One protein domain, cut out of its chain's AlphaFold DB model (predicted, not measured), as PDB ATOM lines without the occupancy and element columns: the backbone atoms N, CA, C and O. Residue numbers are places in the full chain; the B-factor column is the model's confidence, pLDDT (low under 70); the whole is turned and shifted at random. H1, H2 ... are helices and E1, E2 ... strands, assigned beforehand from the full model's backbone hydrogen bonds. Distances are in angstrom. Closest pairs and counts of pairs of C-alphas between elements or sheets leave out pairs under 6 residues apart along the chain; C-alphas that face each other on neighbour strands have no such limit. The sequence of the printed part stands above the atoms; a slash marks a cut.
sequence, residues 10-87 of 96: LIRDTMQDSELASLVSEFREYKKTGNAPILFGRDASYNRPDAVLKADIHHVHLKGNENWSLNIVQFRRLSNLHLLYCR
ATOM      1  N   LEU A  10     189.412 151.482 154.159       92.06
ATOM      2  CA  LEU A  10     189.409 151.640 152.706       92.06
ATOM      3  C   LEU A  10     188.630 150.532 151.980       92.06
ATOM      4  O   LEU A  10     187.827 150.835 151.106       92.06
ATOM      5  N   ILE A  11     188.839 149.258 152.330       91.38
ATOM      6  CA  ILE A  11     188.108 148.164 151.671       91.38
ATOM      7  C   ILE A  11     186.638 148.096 152.113       91.38
ATOM      8  O   ILE A  11     185.771 147.790 151.302       91.38
ATOM      9  N   ARG A  12     186.342 148.435 153.376       93.81
ATOM     10  CA  ARG A  12     184.961 148.528 153.879       93.81
ATOM     11  C   ARG A  12     184.172 149.653 153.215       93.81
ATOM     12  O   ARG A  12     182.989 149.490 152.971       93.81
ATOM     13  N   ASP A  13     184.833 150.760 152.897       94.62
ATOM     14  CA  ASP A  13     184.193 151.934 152.302       94.62
ATOM     15  C   ASP A  13     184.009 151.788 150.778       94.62
ATOM     16  O   ASP A  13     183.273 152.557 150.162       94.62
ATOM     17  N   THR A  14     184.691 150.821 150.149       90.81
ATOM     18  CA  THR A  14     184.714 150.634 148.684       90.81
ATOM     19  C   THR A  14     183.952 149.403 148.194       90.81
ATOM     20  O   THR A  14     183.639 149.331 147.007       90.81
ATOM     21  N   MET A  15     183.642 148.446 149.073       92.06
ATOM     22  CA  MET A  15     182.952 147.198 148.735       92.06
ATOM     23  C   MET A  15     181.665 147.042 149.538       92.06
ATOM     24  O   MET A  15     181.573 147.513 150.669       92.06
ATOM     25  N   GLN A  16     180.679 146.332 148.984       95.69
ATOM     26  CA  GLN A  16     179.485 145.982 149.751       95.69
ATOM     27  C   GLN A  16     179.837 144.988 150.865       95.69
ATOM     28  O   GLN A  16     180.674 144.101 150.678       95.69
ATOM     29  N   ASP A  17     179.148 145.080 152.004       94.50
ATOM     30  CA  ASP A  17     179.409 144.229 153.175       94.50
ATOM     31  C   ASP A  17     179.356 142.727 152.853       94.50
ATOM     32  O   ASP A  17     180.170 141.949 153.352       94.50
ATOM     33  N   SER A  18     178.422 142.309 151.994       95.50
ATOM     34  CA  SER A  18     178.269 140.911 151.571       95.50
ATOM     35  C   SER A  18     179.448 140.423 150.724       95.50
ATOM     36  O   SER A  18     179.958 139.324 150.948       95.50
ATOM     37  N   GLU A  19     179.913 141.245 149.784       93.56
ATOM     38  CA  GLU A  19     181.065 140.949 148.927       93.56
ATOM     39  C   GLU A  19     182.349 140.887 149.753       93.56
ATOM     40  O   GLU A  19     183.138 139.949 149.615       93.56
ATOM     41  N   LEU A  20     182.529 141.841 150.672       94.88
ATOM     42  CA  LEU A  20     183.669 141.859 151.579       94.88
ATOM     43  C   LEU A  20     183.668 140.642 152.511       94.88
ATOM     44  O   LEU A  20     184.713 140.022 152.710       94.88
ATOM     45  N   ALA A  21     182.512 140.263 153.059       95.44
ATOM     46  CA  ALA A  21     182.394 139.075 153.900       95.44
ATOM     47  C   ALA A  21     182.765 137.795 153.132       95.44
ATOM     48  O   ALA A  21     183.486 136.947 153.670       95.44
ATOM     49  N   SER A  22     182.331 137.678 151.872       94.69
ATOM     50  CA  SER A  22     182.710 136.563 150.997       94.69
ATOM     51  C   SER A  22     184.219 136.540 150.748       94.69
ATOM     52  O   SER A  22     184.862 135.521 150.997       94.69
ATOM     53  N   LEU A  23     184.805 137.680 150.363       94.12
ATOM     54  CA  LEU A  23     186.243 137.806 150.113       94.12
ATOM     55  C   LEU A  23     187.075 137.440 151.350       94.12
ATOM     56  O   LEU A  23     188.052 136.698 151.251       94.12
ATOM     57  N   VAL A  24     186.676 137.922 152.530       95.56
ATOM     58  CA  VAL A  24     187.339 137.607 153.804       95.56
ATOM     59  C   VAL A  24     187.252 136.114 154.121       95.56
ATOM     60  O   VAL A  24     188.231 135.537 154.595       95.56
ATOM     61  N   SER A  25     186.102 135.485 153.868       95.38
ATOM     62  CA  SER A  25     185.905 134.050 154.086       95.38
ATOM     63  C   SER A  25     186.795 133.210 153.164       95.38
ATOM     64  O   SER A  25     187.548 132.355 153.639       95.38
ATOM     65  N   GLU A  26     186.787 133.507 151.862       95.44
ATOM     66  CA  GLU A  26     187.617 132.825 150.862       95.44
ATOM     67  C   GLU A  26     189.110 133.015 151.141       95.44
ATOM     68  O   GLU A  26     189.884 132.054 151.109       95.44
ATOM     69  N   PHE A  27     189.520 134.238 151.484       96.06
ATOM     70  CA  PHE A  27     190.904 134.534 151.829       96.06
ATOM     71  C   PHE A  27     191.342 133.818 153.108       96.06
ATOM     72  O   PHE A  27     192.431 133.242 153.156       96.06
ATOM     73  N   ARG A  28     190.490 133.772 154.136       95.75
ATOM     74  CA  ARG A  28     190.778 133.031 155.369       95.75
ATOM     75  C   ARG A  28     191.005 131.547 155.091       95.75
ATOM     76  O   ARG A  28     191.983 130.985 155.589       95.75
ATOM     77  N   GLU A  29     190.133 130.921 154.304       95.19
ATOM     78  CA  GLU A  29     190.264 129.501 153.968       95.19
ATOM     79  C   GLU A  29     191.499 129.244 153.099       95.19
ATOM     80  O   GLU A  29     192.233 128.282 153.349       95.19
ATOM     81  N   TYR A  30     191.809 130.150 152.165       95.44
ATOM     82  CA  TYR A  30     193.046 130.102 151.388       95.44
ATOM     83  C   TYR A  30     194.281 130.094 152.292       95.44
ATOM     84  O   TYR A  30     195.125 129.204 152.184       95.44
ATOM     85  N   LYS A  31     194.390 131.041 153.230       94.38
ATOM     86  CA  LYS A  31     195.563 131.133 154.116       94.38
ATOM     87  C   LYS A  31     195.646 129.981 155.117       94.38
ATOM     88  O   LYS A  31     196.739 129.657 155.571       94.38
ATOM     89  N   LYS A  32     194.517 129.350 155.443       93.94
ATOM     90  CA  LYS A  32     194.456 128.176 156.322       93.94
ATOM     91  C   LYS A  32     194.859 126.880 155.612       93.94
ATOM     92  O   LYS A  32     195.496 126.036 156.234       93.94
ATOM     93  N   THR A  33     194.462 126.703 154.352       93.38
ATOM     94  CA  THR A  33     194.602 125.423 153.628       93.38
ATOM     95  C   THR A  33     195.705 125.416 152.577       93.38
ATOM     96  O   THR A  33     196.167 124.347 152.190       93.38
ATOM     97  N   GLY A  34     196.108 126.588 152.087       91.19
ATOM     98  CA  GLY A  34     196.955 126.734 150.905       91.19
ATOM     99  C   GLY A  34     196.213 126.541 149.575       91.19
ATOM    100  O   GLY A  34     196.811 126.760 148.523       91.19
ATOM    101  N   ASN A  35     194.924 126.179 149.590       90.94
ATOM    102  CA  ASN A  35     194.135 125.963 148.377       90.94
ATOM    103  C   ASN A  35     193.581 127.287 147.861       90.94
ATOM    104  O   ASN A  35     192.702 127.890 148.475       90.94
ATOM    105  N   ALA A  36     194.111 127.751 146.734       88.62
ATOM    106  CA  ALA A  36     193.706 129.018 146.149       88.62
ATOM    107  C   ALA A  36     192.327 128.927 145.471       88.62
ATOM    108  O   ALA A  36     192.139 128.070 144.598       88.62
ATOM    109  N   PRO A  37     191.388 129.833 145.799       88.88
ATOM    110  CA  PRO A  37     190.152 130.010 145.047       88.88
ATOM    111  C   PRO A  37     190.409 130.274 143.560       88.88
ATOM    112  O   PRO A  37     191.464 130.774 143.166       88.88
ATOM    113  N   ILE A  38     189.412 130.010 142.711       87.50
ATOM    114  CA  ILE A  38     189.528 130.242 141.259       87.50
ATOM    115  C   ILE A  38     189.803 131.714 140.909       87.50
ATOM    116  O   ILE A  38     190.442 132.002 139.895       87.50
ATOM    117  N   LEU A  39     189.345 132.629 141.768       90.69
ATOM    118  CA  LEU A  39     189.529 134.071 141.638       90.69
ATOM    119  C   LEU A  39     190.905 134.542 142.117       90.69
ATOM    120  O   LEU A  39     191.269 135.687 141.860       90.69
ATOM    121  N   PHE A  40     191.671 133.689 142.800       94.88
ATOM    122  CA  PHE A  40     192.967 134.052 143.353       94.88
ATOM    123  C   PHE A  40     194.076 133.580 142.420       94.88
ATOM    124  O   PHE A  40     194.197 132.406 142.048       94.88
ATOM    125  N   GLY A  41     194.888 134.545 142.021       95.69
ATOM    126  CA  GLY A  41     196.094 134.348 141.255       95.69
ATOM    127  C   GLY A  41     197.309 134.229 142.157       95.69
ATOM    128  O   GLY A  41     197.216 133.746 143.285       95.69
ATOM    129  N   ARG A  42     198.470 134.638 141.649       96.25
ATOM    130  CA  ARG A  42     199.734 134.565 142.384       96.25
ATOM    131  C   ARG A  42     199.649 135.328 143.713       96.25
ATOM    132  O   ARG A  42     199.233 136.481 143.731       96.25
ATOM    133  N   ASP A  43     200.103 134.687 144.786       96.75
ATOM    134  CA  ASP A  43     200.410 135.310 146.080       96.75
ATOM    135  C   ASP A  43     201.925 135.572 146.129       96.75
ATOM    136  O   ASP A  43     202.725 134.670 145.846       96.75
ATOM    137  N   ALA A  44     202.331 136.814 146.385       95.12
ATOM    138  CA  ALA A  44     203.732 137.220 146.384       95.12
ATOM    139  C   ALA A  44     204.012 138.355 147.376       95.12
ATOM    140  O   ALA A  44     203.184 139.230 147.605       95.12
ATOM    141  N   SER A  45     205.222 138.368 147.933       94.12
ATOM    142  CA  SER A  45     205.703 139.456 148.787       94.12
ATOM    143  C   SER A  45     206.138 140.661 147.949       94.12
ATOM    144  O   SER A  45     206.747 140.506 146.884       94.12
ATOM    145  N   TYR A  46     205.892 141.869 148.450       91.88
ATOM    146  CA  TYR A  46     206.584 143.052 147.952       91.88
ATOM    147  C   TYR A  46     208.007 143.088 148.505       91.88
ATOM    148  O   TYR A  46     208.236 142.885 149.693       91.88
ATOM    149  N   ASN A  47     208.975 143.374 147.639       91.12
ATOM    150  CA  ASN A  47     210.390 143.411 148.012       91.12
ATOM    151  C   ASN A  47     210.993 144.821 148.000       91.12
ATOM    152  O   ASN A  47     212.137 144.983 148.419       91.12
ATOM    153  N   ARG A  48     210.259 145.829 147.511       88.00
ATOM    154  CA  ARG A  48     210.688 147.233 147.458       88.00
ATOM    155  C   ARG A  48     209.490 148.180 147.555       88.00
ATOM    156  O   ARG A  48     208.442 147.852 146.995       88.00
ATOM    157  N   PRO A  49     209.650 149.359 148.187       92.31
ATOM    158  CA  PRO A  49     210.844 149.842 148.910       92.31
ATOM    159  C   PRO A  49     211.083 149.126 150.261       92.31
ATOM    160  O   PRO A  49     210.245 148.358 150.712       92.31
ATOM    161  N   ASP A  50     212.200 149.382 150.951       91.38
ATOM    162  CA  ASP A  50     212.549 148.714 152.228       91.38
ATOM    163  C   ASP A  50     211.430 148.720 153.280       91.38
ATOM    164  O   ASP A  50     211.294 147.776 154.056       91.38
ATOM    165  N   ALA A  51     210.615 149.777 153.309       89.38
ATOM    166  CA  ALA A  51     209.492 149.886 154.232       89.38
ATOM    167  C   ALA A  51     208.468 148.752 154.051       89.38
ATOM    168  O   ALA A  51     207.999 148.204 155.045       89.38
ATOM    169  N   VAL A  52     208.158 148.357 152.809       90.69
ATOM    170  CA  VAL A  52     207.170 147.291 152.554       90.69
ATOM    171  C   VAL A  52     207.742 145.907 152.840       90.69
ATOM    172  O   VAL A  52     207.015 145.036 153.310       90.69
ATOM    173  N   LEU A  53     209.053 145.733 152.644       88.94
ATOM    174  CA  LEU A  53     209.757 144.513 153.030       88.94
ATOM    175  C   LEU A  53     209.737 144.335 154.556       88.94
ATOM    176  O   LEU A  53     209.399 143.265 155.048       88.94
ATOM    177  N   LYS A  54     210.053 145.395 155.315       88.81
ATOM    178  CA  LYS A  54     210.034 145.372 156.790       88.81
ATOM    179  C   LYS A  54     208.635 145.159 157.365       88.81
ATOM    180  O   LYS A  54     208.507 144.569 158.431       88.81
ATOM    181  N   ALA A  55     207.608 145.644 156.672       88.81
ATOM    182  CA  ALA A  55     206.212 145.467 157.057       88.81
ATOM    183  C   ALA A  55     205.611 144.120 156.602       88.81
ATOM    184  O   ALA A  55     204.425 143.892 156.828       88.81
ATOM    185  N   ASP A  56     206.404 143.240 155.975       91.44
ATOM    186  CA  ASP A  56     205.968 141.931 155.472       91.44
ATOM    187  C   ASP A  56     204.711 142.033 154.586       91.44
ATOM    188  O   ASP A  56     203.755 141.257 154.710       91.44
ATOM    189  N   ILE A  57     204.679 143.044 153.707       94.38
ATOM    190  CA  ILE A  57     203.529 143.292 152.832       94.38
ATOM    191  C   ILE A  57     203.551 142.310 151.667       94.38
ATOM    192  O   ILE A  57     204.550 142.135 150.965       94.38
ATOM    193  N   HIS A  58     202.397 141.716 151.428       96.00
ATOM    194  CA  HIS A  58     202.135 140.786 150.351       96.00
ATOM    195  C   HIS A  58     200.977 141.279 149.486       96.00
ATOM    196  O   HIS A  58     200.205 142.158 149.877       96.00
ATOM    197  N   HIS A  59     200.853 140.690 148.303       96.31
ATOM    198  CA  HIS A  59     199.695 140.852 147.443       96.31
ATOM    199  C   HIS A  59     199.269 139.520 146.837       96.31
ATOM    200  O   HIS A  59     200.100 138.707 146.429       96.31
ATOM    201  N   VAL A  60     197.957 139.341 146.719       96.94
ATOM    202  CA  VAL A  60     197.349 138.300 145.891       96.94
ATOM    203  C   VAL A  60     196.755 138.964 144.659       96.94
ATOM    204  O   VAL A  60     195.980 139.911 144.774       96.94
ATOM    205  N   HIS A  61     197.105 138.476 143.475       96.50
ATOM    206  CA  HIS A  61     196.421 138.874 142.247       96.50
ATOM    207  C   HIS A  61     194.966 138.394 142.283       96.50
ATOM    208  O   HIS A  61     194.718 137.216 142.533       96.50
ATOM    209  N   LEU A  62     194.006 139.268 142.005       93.88
ATOM    210  CA  LEU A  62     192.595 138.908 141.875       93.88
ATOM    211  C   LEU A  62     192.203 138.846 140.402       93.88
ATOM    212  O   LEU A  62     192.688 139.637 139.591       93.88
ATOM    213  N   LYS A  63     191.328 137.905 140.051       92.12
ATOM    214  CA  LYS A  63     190.795 137.793 138.694       92.12
ATOM    215  C   LYS A  63     189.891 138.992 138.410       92.12
ATOM    216  O   LYS A  63     188.830 139.106 139.015       92.12
ATOM    217  N   GLY A  64     190.315 139.873 137.510       88.00
ATOM    218  CA  GLY A  64     189.472 140.912 136.934       88.00
ATOM    219  C   GLY A  64     188.916 140.432 135.596       88.00
ATOM    220  O   GLY A  64     188.223 139.419 135.517       88.00
ATOM    221  N   ASN A  65     189.281 141.134 134.524       87.75
ATOM    222  CA  ASN A  65     188.905 140.776 133.153       87.75
ATOM    223  C   ASN A  65     189.844 139.724 132.528       87.75
ATOM    224  O   ASN A  65     189.660 139.323 131.378       87.75
ATOM    225  N   GLU A  66     190.877 139.292 133.252       88.94
ATOM    226  CA  GLU A  66     191.864 138.339 132.763       88.94
ATOM    227  C   GLU A  66     191.277 136.928 132.623       88.94
ATOM    228  O   GLU A  66     190.680 136.362 133.544       88.94
ATOM    229  N   ASN A  67     191.510 136.302 131.469       87.75
ATOM    230  CA  ASN A  67     191.052 134.942 131.219       87.75
ATOM    231  C   ASN A  67     192.100 133.910 131.662       87.75
ATOM    232  O   ASN A  67     192.929 133.445 130.879       87.75
ATOM    233  N   TRP A  68     192.070 133.554 132.945       89.56
ATOM    234  CA  TRP A  68     192.845 132.430 133.465       89.56
ATOM    235  C   TRP A  68     192.150 131.112 133.121       89.56
ATOM    236  O   TRP A  68     191.090 130.801 133.671       89.56
ATOM    237  N   SER A  69     192.750 130.333 132.221       83.88
ATOM    238  CA  SER A  69     192.287 128.978 131.916       83.88
ATOM    239  C   SER A  69     192.434 128.064 133.137       83.88
ATOM    240  O   SER A  69     193.332 128.245 133.956       83.88
ATOM    241  N   LEU A  70     191.581 127.045 133.268       80.50
ATOM    242  CA  LEU A  70     191.613 126.128 134.422       80.50
ATOM    243  C   LEU A  70     192.965 125.408 134.584       80.50
ATOM    244  O   LEU A  70     193.372 125.101 135.701       80.50
ATOM    245  N   ASN A  71     193.684 125.211 133.477       84.69
ATOM    246  CA  ASN A  71     194.958 124.491 133.435       84.69
ATOM    247  C   ASN A  71     196.165 125.362 133.816       84.69
ATOM    248  O   ASN A  71     197.281 124.850 133.918       84.69
ATOM    249  N   ILE A  72     195.988 126.677 133.997       87.19
ATOM    250  CA  ILE A  72     197.092 127.542 134.401       87.19
ATOM    251  C   ILE A  72     197.337 127.418 135.910       87.19
ATOM    252  O   ILE A  72     196.434 127.604 136.734       87.19
ATOM    253  N   VAL A  73     198.587 127.133 136.276       91.56
ATOM    254  CA  VAL A  73     199.026 127.113 137.676       91.56
ATOM    255  C   VAL A  73     198.863 128.494 138.312       91.56
ATOM    256  O   VAL A  73     199.119 129.512 137.662       91.56
ATOM    257  N   GLN A  74     198.485 128.537 139.593       93.69
ATOM    258  CA  GLN A  74     198.206 129.780 140.327       93.69
ATOM    259  C   GLN A  74     199.336 130.812 140.197       93.69
ATOM    260  O   GLN A  74     199.077 131.981 139.942       93.69
ATOM    261  N   PHE A  75     200.599 130.383 140.286       94.06
ATOM    262  CA  PHE A  75     201.758 131.276 140.196       94.06
ATOM    263  C   PHE A  75     201.818 132.100 138.894       94.06
ATOM    264  O   PHE A  75     202.398 133.184 138.877       94.06
ATOM    265  N   ARG A  76     201.226 131.607 137.798       93.94
ATOM    266  CA  ARG A  76     201.196 132.296 136.494       93.94
ATOM    267  C   ARG A  76     199.934 133.135 136.275       93.94
ATOM    268  O   ARG A  76     199.814 133.782 135.239       93.94
ATOM    269  N   ARG A  77     198.997 133.131 137.225       95.12
ATOM    270  CA  ARG A  77     197.786 133.956 137.197       95.12
ATOM    271  C   ARG A  77     198.136 135.356 137.691       95.12
ATOM    272  O   ARG A  77     198.274 135.575 138.894       95.12
ATOM    273  N   LEU A  78     198.337 136.266 136.746       95.00
ATOM    274  CA  LEU A  78     198.649 137.671 136.989       95.00
ATOM    275  C   LEU A  78     197.487 138.549 136.499       95.00
ATOM    276  O   LEU A  78     196.737 138.152 135.606       95.00
ATOM    277  N   SER A  79     197.360 139.722 137.103       95.00
ATOM    278  CA  SER A  79     196.357 140.764 136.849       95.00
ATOM    279  C   SER A  79     196.835 142.097 137.433       95.00
ATOM    280  O   SER A  79     197.778 142.120 138.231       95.00
ATOM    281  N   ASN A  80     196.179 143.198 137.065       93.00
ATOM    282  CA  ASN A  80     196.445 144.520 137.658       93.00
ATOM    283  C   ASN A  80     195.597 144.810 138.908       93.00
ATOM    284  O   ASN A  80     195.697 145.895 139.476       93.00
ATOM    285  N   LEU A  81     194.751 143.861 139.317       92.81
ATOM    286  CA  LEU A  81     193.941 143.955 140.522       92.81
ATOM    287  C   LEU A  81     194.587 143.128 141.632       92.81
ATOM    288  O   LEU A  81     194.811 141.927 141.467       92.81
ATOM    289  N   HIS A  82     194.861 143.760 142.769       93.44
ATOM    290  CA  HIS A  82     195.583 143.143 143.878       93.44
ATOM    291  C   HIS A  82     194.835 143.295 145.196       93.44
ATOM    292  O   HIS A  82     194.400 144.390 145.544       93.44
ATOM    293  N   LEU A  83     194.770 142.208 145.962       94.44
ATOM    294  CA  LEU A  83     194.461 142.245 147.387       94.44
ATOM    295  C   LEU A  83     195.773 142.350 148.163       94.44
ATOM    296  O   LEU A  83     196.567 141.410 148.146       94.44
ATOM    297  N   LEU A  84     196.002 143.481 148.826       95.12
ATOM    298  CA  LEU A  84     197.168 143.684 149.685       95.12
ATOM    299  C   LEU A  84     196.877 143.171 151.095       95.12
ATOM    300  O   LEU A  84     195.765 143.340 151.589       95.12
ATOM    301  N   TYR A  85     197.883 142.578 151.735       95.69
ATOM    302  CA  TYR A  85     197.792 142.153 153.129       95.69
ATOM    303  C   TYR A  85     199.158 142.160 153.820       95.69
ATOM    304  O   TYR A  85     200.200 142.086 153.162       95.69
ATOM    305  N   CYS A  86     199.168 142.193 155.149       94.62
ATOM    306  CA  CYS A  86     200.363 141.940 155.955       94.62
ATOM    307  C   CYS A  86     200.075 140.949 157.088       94.62
ATOM    308  O   CYS A  86     198.929 140.738 157.492       94.62
ATOM    309  N   ARG A  87     201.123 140.303 157.604       91.38
ATOM    310  CA  ARG A  87     200.991 139.413 158.764       91.38
ATOM    311  C   ARG A  87     201.007 140.217 160.058       91.38
ATOM    312  O   ARG A  87     201.696 141.227 160.182       91.38
TER     313      ARG A  87
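What this domain is: This is residues 10 to 87 of the 96 residues of an uncharacterized protein of Endozoicomonas numazuensis (UniProt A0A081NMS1). A narrow sheet of three strands, E1, E2 and E3, makes the middle; the long helix H2 grazes it with residues 23 to 30, and residues 13 to 19, from H1 into the beginning of H2, stick out from the rest. The short helix H3 lies at one end of the sheet, between E1 and E2 along the chain, and a long loop, residues 63 to 81, lies toward the opposite end of the strands. The 78 printed residues, with three named helices and three named strands, run in the order H1 H2 E1 H3 E2 E3; the sheet's order is E1 - E2 - E3, all antiparallel, and the class is mixed, helices and strands. The whole is compact, with a radius of gyration of the C-alphas of 13.1 A, and spans 35 by 30 by 26 A.

Where its parts are: H1 is residues 10 to 14, 6.3 A long, with C-alpha 10 at (189.409, 151.640, 152.706). H2 is residues 17 to 33, 24.2 A long, and ends with C-alpha 33 at (194.602, 125.423, 153.628). E1 is residues 40 to 45, 14.9 A. H3 is residues 50 to 54, 6.2 A. E2 is residues 57 to 62, 16.1 A. E3 is residues 82 to 86, 13.0 A, with C-alpha 86 at (200.363, 141.940, 155.955).

How they stand to each other: E2 is the inner strand of the sheet, and E1 and E3 are its edge strands. E1 and E2 are antiparallel at 161 degrees; N 41 and O 61 are within hydrogen-bond range at 2.7 A, and N 59 and O 44 at 2.8 A. E2 and E3, a hairpin, are antiparallel at 153 degrees; N 58 and O 85 are within range at 2.8 A. H2 is on the sheet but only grazes it. H3 is only just on the sheet, with 5 pairs of C-alphas within 10 A, and only grazes it with residues 51 to 53; the closest C-alphas of E1 and H3, those of Ser 45 and Leu 53, are 7.7 A apart. H1 is not on the sheet. H1 and H2 are close but not clearly touching, with the C-alphas of Arg 12 and Leu 20 closest at 7.2 A. H2 and H3 are apart. In H1, H2 and H3 every O i to N i+4 pair is within hydrogen-bond range.

The domain as a whole: The two C-alphas farthest apart, those of Ala 51 and Asn 71, are 35.9 A apart. The printed part has no cut. The link from E2 to E3, 19 residues, is long; that from H2 to E1 is short, and the other three are tight. The mean pLDDT of the printed part is 92.6, and no printed residue is under 70.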